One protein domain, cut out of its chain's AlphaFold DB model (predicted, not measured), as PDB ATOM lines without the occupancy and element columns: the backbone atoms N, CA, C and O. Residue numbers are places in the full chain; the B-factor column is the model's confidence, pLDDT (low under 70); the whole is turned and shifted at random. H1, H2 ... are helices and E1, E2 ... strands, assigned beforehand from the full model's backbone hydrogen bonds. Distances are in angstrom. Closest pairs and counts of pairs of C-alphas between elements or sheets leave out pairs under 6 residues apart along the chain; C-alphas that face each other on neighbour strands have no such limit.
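What this domain is: This is residues 471 to 525 of the 550 residues of the protein "Hypothetical protein" of Timema genevievae (UniProt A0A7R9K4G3). A loose, open chain: strand E1 makes an arm at one end, H1 is the one longer helix, and a long loop, residues 497 to 515, folds back from it to two tiny helices, H2 and H3, at the other end. The printed part has 55 residues, under half in named elements, of mixed class, in the order E1, H1, H2, H3. It is loose, with a radius of gyration of the C-alphas of 13.2 A, and spans 39 by 25 by 19 A.

Where its parts are: Find C-alpha 477 at (-5.667, 8.018, -44.498); E1 runs from there to residue 482, 14.8 A. H1, residues 485 to 496, begins at (-7.309, 21.135, -26.076) and covers 16.7 A. H2 is residues 516 to 519, 5.7 A; H3, residues 521 to 524, 5.3 A, ends at (-20.722, -0.405, -16.581).

How they stand to each other: E1 pairs with no named strand; residues 471 to 472 pair antiparallel with its residues 477 to 478. E1 and H1 are apart; H1 and H2 are only just apart, at 8.2 A. H2 and H3 are close but not clearly touching, their closest C-alphas, Tyr 517 and Met 524, 6.6 A apart. In H1 every O i to N i+4 pair is within hydrogen-bond range; H2 and H3 are too short for one.

The domain as a whole: The farthest C-alphas, His 476 and Leu 522, are 39.2 A apart. The printed part has no cut, and the link from H1 to H2 is long. Residues 472 to 478 and 502 to 507 stand free. Look for pLDDT under 70 at residues 471 to 485, 513 and 521 to 525.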
ATOM      1  N   ILE A 471      -1.104  10.965 -38.579       39.03
ATOM      2  CA  ILE A 471      -0.971  10.114 -39.767       39.03
ATOM      3  C   ILE A 471      -1.205   8.668 -39.324       39.03
ATOM      4  O   ILE A 471      -0.382   8.090 -38.615       39.03
ATOM      5  N   ASN A 472      -2.317   8.072 -39.752       40.69
ATOM      6  CA  ASN A 472      -2.572   6.656 -39.523       40.69
ATOM      7  C   ASN A 472      -1.657   5.828 -40.451       40.69
ATOM      8  O   ASN A 472      -1.927   5.652 -41.642       40.69
ATOM      9  N   HIS A 473      -0.523   5.358 -39.917       43.94
ATOM     10  CA  HIS A 473       0.538   4.680 -40.682       43.94
ATOM     11  C   HIS A 473       0.107   3.351 -41.330       43.94
ATOM     12  O   HIS A 473       0.811   2.855 -42.207       43.94
ATOM     13  N   LYS A 474      -1.032   2.764 -40.929       46.72
ATOM     14  CA  LYS A 474      -1.535   1.500 -41.498       46.72
ATOM     15  C   LYS A 474      -2.445   1.683 -42.712       46.72
ATOM     16  O   LYS A 474      -2.541   0.768 -43.522       46.72
ATOM     17  N   THR A 475      -3.104   2.830 -42.850       47.28
ATOM     18  CA  THR A 475      -4.141   3.045 -43.873       47.28
ATOM     19  C   THR A 475      -3.823   4.178 -44.842       47.28
ATOM     20  O   THR A 475      -4.561   4.352 -45.807       47.28
ATOM     21  N   HIS A 476      -2.742   4.946 -44.625       42.84
ATOM     22  CA  HIS A 476      -2.424   6.135 -45.436       42.84
ATOM     23  C   HIS A 476      -3.618   7.112 -45.556       42.84
ATOM     24  O   HIS A 476      -3.726   7.868 -46.521       42.84
ATOM     25  N   SER A 477      -4.520   7.115 -44.569       41.28
ATOM     26  CA  SER A 477      -5.667   8.018 -44.498       41.28
ATOM     27  C   SER A 477      -5.380   9.159 -43.522       41.28
ATOM     28  O   SER A 477      -4.949   8.933 -42.391       41.28
ATOM     29  N   LEU A 478      -5.635  10.394 -43.961       40.31
ATOM     30  CA  LEU A 478      -5.735  11.564 -43.090       40.31
ATOM     31  C   LEU A 478      -7.036  11.444 -42.289       40.31
ATOM     32  O   LEU A 478      -8.097  11.840 -42.768       40.31
ATOM     33  N   GLU A 479      -6.970  10.875 -41.089       39.62
ATOM     34  CA  GLU A 479      -8.060  11.019 -40.126       39.62
ATOM     35  C   GLU A 479      -7.895  12.354 -39.406       39.62
ATOM     36  O   GLU A 479      -6.903  12.617 -38.724       39.62
ATOM     37  N   LEU A 480      -8.875  13.233 -39.602       38.12
ATOM     38  CA  LEU A 480      -8.955  14.495 -38.888       38.12
ATOM     39  C   LEU A 480      -9.402  14.199 -37.449       38.12
ATOM     40  O   LEU A 480     -10.594  14.188 -37.151       38.12
ATOM     41  N   CYS A 481      -8.452  13.926 -36.555       40.16
ATOM     42  CA  CYS A 481      -8.746  13.832 -35.130       40.16
ATOM     43  C   CYS A 481      -9.040  15.234 -34.585       40.16
ATOM     44  O   CYS A 481      -8.146  16.062 -34.407       40.16
ATOM     45  N   VAL A 482     -10.317  15.507 -34.315       42.47
ATOM     46  CA  VAL A 482     -10.768  16.716 -33.616       42.47
ATOM     47  C   VAL A 482     -10.509  16.525 -32.119       42.47
ATOM     48  O   VAL A 482     -11.428  16.312 -31.332       42.47
ATOM     49  N   LEU A 483      -9.243  16.556 -31.703       48.28
ATOM     50  CA  LEU A 483      -8.901  16.587 -30.284       48.28
ATOM     51  C   LEU A 483      -8.852  18.047 -29.840       48.28
ATOM     52  O   LEU A 483      -7.895  18.780 -30.079       48.28
ATOM     53  N   SER A 484      -9.941  18.498 -29.219       58.12
ATOM     54  CA  SER A 484      -9.955  19.798 -28.548       58.12
ATOM     55  C   SER A 484      -8.912  19.810 -27.422       58.12
ATOM     56  O   SER A 484      -8.750  18.822 -26.710       58.12
ATOM     57  N   GLN A 485      -8.243  20.945 -27.200       65.81
ATOM     58  CA  GLN A 485      -7.309  21.135 -26.076       65.81
ATOM     59  C   GLN A 485      -7.951  20.800 -24.709       65.81
ATOM     60  O   GLN A 485      -7.270  20.464 -23.740       65.81
ATOM     61  N   ASP A 486      -9.279  20.888 -24.620       70.12
ATOM     62  CA  ASP A 486     -10.056  20.502 -23.446       70.12
ATOM     63  C   ASP A 486     -10.131  18.978 -23.242       70.12
ATOM     64  O   ASP A 486     -10.202  18.536 -22.093       70.12
ATOM     65  N   ALA A 487     -10.070  18.177 -24.311       75.00
ATOM     66  CA  ALA A 487     -10.027  16.713 -24.247       75.00
ATOM     67  C   ALA A 487      -8.667  16.208 -23.743       75.00
ATOM     68  O   ALA A 487      -8.620  15.403 -22.819       75.00
ATOM     69  N   GLU A 488      -7.554  16.753 -24.244       78.12
ATOM     70  CA  GLU A 488      -6.209  16.400 -23.753       78.12
ATOM     71  C   GLU A 488      -6.033  16.732 -22.263       78.12
ATOM     72  O   GLU A 488      -5.508  15.933 -21.479       78.12
ATOM     73  N   LYS A 489      -6.536  17.899 -21.837       80.75
ATOM     74  CA  LYS A 489      -6.578  18.271 -20.415       80.75
ATOM     75  C   LYS A 489      -7.414  17.289 -19.606       80.75
ATOM     76  O   LYS A 489      -7.003  16.915 -18.510       80.75
ATOM     77  N   GLN A 490      -8.565  16.864 -20.124       85.00
ATOM     78  CA  GLN A 490      -9.405  15.879 -19.449       85.00
ATOM     79  C   GLN A 490      -8.697  14.528 -19.318       85.00
ATOM     80  O   GLN A 490      -8.706  13.954 -18.233       85.00
ATOM     81  N   HIS A 491      -8.021  14.053 -20.366       86.25
ATOM     82  CA  HIS A 491      -7.229  12.820 -20.318       86.25
ATOM     83  C   HIS A 491      -6.120  12.906 -19.266       86.25
ATOM     84  O   HIS A 491      -5.958  11.992 -18.460       86.25
ATOM     85  N   THR A 492      -5.421  14.041 -19.206       87.62
ATOM     86  CA  THR A 492      -4.383  14.294 -18.196       87.62
ATOM     87  C   THR A 492      -4.957  14.258 -16.777       87.62
ATOM     88  O   THR A 492      -4.372  13.645 -15.888       87.62
ATOM     89  N   ILE A 493      -6.125  14.875 -16.559       88.69
ATOM     90  CA  ILE A 493      -6.823  14.845 -15.265       88.69
ATOM     91  C   ILE A 493      -7.222  13.409 -14.901       88.69
ATOM     92  O   ILE A 493      -6.992  12.984 -13.771       88.69
ATOM     93  N   ASN A 494      -7.790  12.657 -15.845       89.75
ATOM     94  CA  ASN A 494      -8.238  11.285 -15.614       89.75
ATOM     95  C   ASN A 494      -7.067  10.357 -15.260       89.75
ATOM     96  O   ASN A 494      -7.205   9.533 -14.357       89.75
ATOM     97  N   LEU A 495      -5.915  10.532 -15.915       90.19
ATOM     98  CA  LEU A 495      -4.685   9.807 -15.601       90.19
ATOM     99  C   LEU A 495      -4.153  10.182 -14.210       90.19
ATOM    100  O   LEU A 495      -3.923   9.315 -13.374       90.19
ATOM    101  N   PHE A 496      -3.998  11.480 -13.932       90.69
ATOM    102  CA  PHE A 496      -3.428  11.962 -12.670       90.69
ATOM    103  C   PHE A 496      -4.271  11.567 -11.449       90.69
ATOM    104  O   PHE A 496      -3.737  11.225 -10.394       90.69
ATOM    105  N   LEU A 497      -5.599  11.588 -11.590       90.44
ATOM    106  CA  LEU A 497      -6.530  11.197 -10.533       90.44
ATOM    107  C   LEU A 497      -6.718   9.677 -10.412       90.44
ATOM    108  O   LEU A 497      -7.447   9.240  -9.519       90.44
ATOM    109  N   GLY A 498      -6.093   8.880 -11.285       87.56
ATOM    110  CA  GLY A 498      -6.222   7.422 -11.291       87.56
ATOM    111  C   GLY A 498      -7.596   6.912 -11.716       87.56
ATOM    112  O   GLY A 498      -7.986   5.812 -11.336       87.56
ATOM    113  N   LEU A 499      -8.361   7.717 -12.458       87.06
ATOM    114  CA  LEU A 499      -9.632   7.288 -13.050       87.06
ATOM    115  C   LEU A 499      -9.398   6.377 -14.255       87.06
ATOM    116  O   LEU A 499     -10.190   5.474 -14.506       87.06
ATOM    117  N   PHE A 500      -8.307   6.619 -14.980       87.50
ATOM    118  CA  PHE A 500      -7.790   5.729 -16.007       87.50
ATOM    119  C   PHE A 500      -6.396   5.260 -15.593       87.50
ATOM    120  O   PHE A 500      -5.509   6.084 -15.371       87.50
ATOM    121  N   VAL A 501      -6.209   3.945 -15.513       87.62
ATOM    122  CA  VAL A 501      -4.907   3.314 -15.288       87.62
ATOM    123  C   VAL A 501      -4.515   2.630 -16.598       87.62
ATOM    124  O   VAL A 501      -5.266   1.765 -17.046       87.62
ATOM    125  N   PRO A 502      -3.400   3.027 -17.239       87.06
ATOM    126  CA  PRO A 502      -2.952   2.400 -18.473       87.06
ATOM    127  C   PRO A 502      -2.704   0.905 -18.273       87.06
ATOM    128  O   PRO A 502      -2.028   0.505 -17.328       87.06
ATOM    129  N   ASP A 503      -3.232   0.106 -19.190       87.69
ATOM    130  CA  ASP A 503      -3.025  -1.335 -19.259       87.69
ATOM    131  C   ASP A 503      -2.745  -1.701 -20.719       87.69
ATOM    132  O   ASP A 503      -3.424  -1.210 -21.620       87.69
ATOM    133  N   GLU A 504      -1.752  -2.557 -20.958       86.56
ATOM    134  CA  GLU A 504      -1.386  -3.016 -22.303       86.56
ATOM    135  C   GLU A 504      -2.526  -3.792 -22.977       86.56
ATOM    136  O   GLU A 504      -2.586  -3.869 -24.205       86.56
ATOM    137  N   SER A 505      -3.449  -4.351 -22.186       87.50
ATOM    138  CA  SER A 505      -4.608  -5.087 -22.695       87.50
ATOM    139  C   SER A 505      -5.758  -4.194 -23.187       87.50
ATOM    140  O   SER A 505      -6.659  -4.677 -23.879       87.50
ATOM    141  N   GLN A 506      -5.746  -2.899 -22.848       83.44
ATOM    142  CA  GLN A 506      -6.827  -1.960 -23.146       83.44
ATOM    143  C   GLN A 506      -6.389  -0.882 -24.143       83.44
ATOM    144  O   GLN A 506      -5.213  -0.518 -24.193       83.44
ATOM    145  N   PRO A 507      -7.323  -0.334 -24.946       84.50
ATOM    146  CA  PRO A 507      -6.999   0.791 -25.807       84.50
ATOM    147  C   PRO A 507      -6.521   1.983 -24.962       84.50
ATOM    148  O   PRO A 507      -7.059   2.227 -23.873       84.50
ATOM    149  N   PRO A 508      -5.534   2.745 -25.453       85.25
ATOM    150  CA  PRO A 508      -5.037   3.907 -24.740       85.25
ATOM    151  C   PRO A 508      -6.119   4.988 -24.624       85.25
ATOM    152  O   PRO A 508      -7.054   5.061 -25.420       85.25
ATOM    153  N   ILE A 509      -5.973   5.874 -23.637       83.12
ATOM    154  CA  ILE A 509      -6.996   6.878 -23.302       83.12
ATOM    155  C   ILE A 509      -7.356   7.811 -24.468       83.12
ATOM    156  O   ILE A 509      -8.494   8.255 -24.562       83.12
ATOM    157  N   TRP A 510      -6.414   8.101 -25.370       80.06
ATOM    158  CA  TRP A 510      -6.655   8.971 -26.526       80.06
ATOM    159  C   TRP A 510      -7.479   8.312 -27.639       80.06
ATOM    160  O   TRP A 510      -8.037   9.033 -28.460       80.06
ATOM    161  N   ASP A 511      -7.610   6.984 -27.630       80.94
ATOM    162  CA  ASP A 511      -8.480   6.250 -28.555       80.94
ATOM    163  C   ASP A 511      -9.917   6.119 -28.006       80.94
ATOM    164  O   ASP A 511     -10.816   5.632 -28.697       80.94
ATOM    165  N   GLN A 512     -10.174   6.555 -26.763       75.38
ATOM    166  CA  GLN A 512     -11.512   6.523 -26.178       75.38
ATOM    167  C   GLN A 512     -12.380   7.676 -26.694       75.38
ATOM    168  O   GLN A 512     -12.066   8.852 -26.528       75.38
ATOM    169  N   LEU A 513     -13.544   7.330 -27.250       69.31
ATOM    170  CA  LEU A 513     -14.533   8.302 -27.733       69.31
ATOM    171  C   LEU A 513     -15.198   9.092 -26.597       69.31
ATOM    172  O   LEU A 513     -15.588  10.244 -26.786       69.31
ATOM    173  N   THR A 514     -15.374   8.470 -25.428       73.75
ATOM    174  CA  THR A 514     -16.030   9.090 -24.270       73.75
ATOM    175  C   THR A 514     -15.416   8.597 -22.972       73.75
ATOM    176  O   THR A 514     -15.301   7.392 -22.763       73.75
ATOM    177  N   ASP A 515     -15.163   9.512 -22.043       75.62
ATOM    178  CA  ASP A 515     -14.705   9.184 -20.693       75.62
ATOM    179  C   ASP A 515     -15.867   8.970 -19.701       75.62
ATOM    180  O   ASP A 515     -15.642   8.780 -18.508       75.62
ATOM    181  N   TYR A 516     -17.122   8.985 -20.172       78.81
ATOM    182  CA  TYR A 516     -18.331   8.878 -19.344       78.81
ATOM    183  C   TYR A 516     -18.285   7.688 -18.374       78.81
ATOM    184  O   TYR A 516     -18.574   7.843 -17.185       78.81
ATOM    185  N   TYR A 517     -17.863   6.522 -18.863       78.25
ATOM    186  CA  TYR A 517     -17.816   5.274 -18.102       78.25
ATOM    187  C   TYR A 517     -16.807   5.290 -16.947       78.25
ATOM    188  O   TYR A 517     -17.045   4.641 -15.930       78.25
ATOM    189  N   LEU A 518     -15.738   6.089 -17.049       79.94
ATOM    190  CA  LEU A 518     -14.737   6.230 -15.984       79.94
ATOM    191  C   LEU A 518     -15.320   6.900 -14.731       79.94
ATOM    192  O   LEU A 518     -14.858   6.671 -13.617       79.94
ATOM    193  N   HIS A 519     -16.358   7.719 -14.900       78.19
ATOM    194  CA  HIS A 519     -16.992   8.450 -13.801       78.19
ATOM    195  C   HIS A 519     -18.324   7.845 -13.352       78.19
ATOM    196  O   HIS A 519     -18.843   8.218 -12.298       78.19
ATOM    197  N   HIS A 520     -18.868   6.910 -14.130       76.62
ATOM    198  CA  HIS A 520     -20.152   6.266 -13.883       76.62
ATOM    199  C   HIS A 520     -19.968   4.747 -13.870       76.62
ATOM    200  O   HIS A 520     -20.483   4.035 -14.728       76.62
ATOM    201  N   SER A 521     -19.255   4.236 -12.865       66.31
ATOM    202  CA  SER A 521     -19.002   2.794 -12.704       66.31
ATOM    203  C   SER A 521     -20.286   1.953 -12.662       66.31
ATOM    204  O   SER A 521     -20.314   0.839 -13.181       66.31
ATOM    205  N   LEU A 522     -21.378   2.518 -12.134       60.88
ATOM    206  CA  LEU A 522     -22.708   1.898 -12.129       60.88
ATOM    207  C   LEU A 522     -23.264   1.657 -13.544       60.88
ATOM    208  O   LEU A 522     -23.948   0.659 -13.756       60.88
ATOM    209  N   ALA A 523     -22.937   2.515 -14.516       59.12
ATOM    210  CA  ALA A 523     -23.359   2.346 -15.907       59.12
ATOM    211  C   ALA A 523     -22.627   1.184 -16.606       59.12
ATOM    212  O   ALA A 523     -23.146   0.630 -17.569       59.12
ATOM    213  N   MET A 524     -21.458   0.771 -16.095       52.94
ATOM    214  CA  MET A 524     -20.722  -0.405 -16.581       52.94
ATOM    215  C   MET A 524     -21.179  -1.726 -15.942       52.94
ATOM    216  O   MET A 524     -20.595  -2.771 -16.217       52.94
ATOM    217  N   GLY A 525     -22.183  -1.718 -15.054       45.56
ATOM    218  CA  GLY A 525     -22.614  -2.927 -14.340       45.56
ATOM    219  C   GLY A 525     -21.582  -3.471 -13.339       45.56
ATOM    220  O   GLY A 525     -21.799  -4.524 -12.737       45.56
TER     221      GLY A 525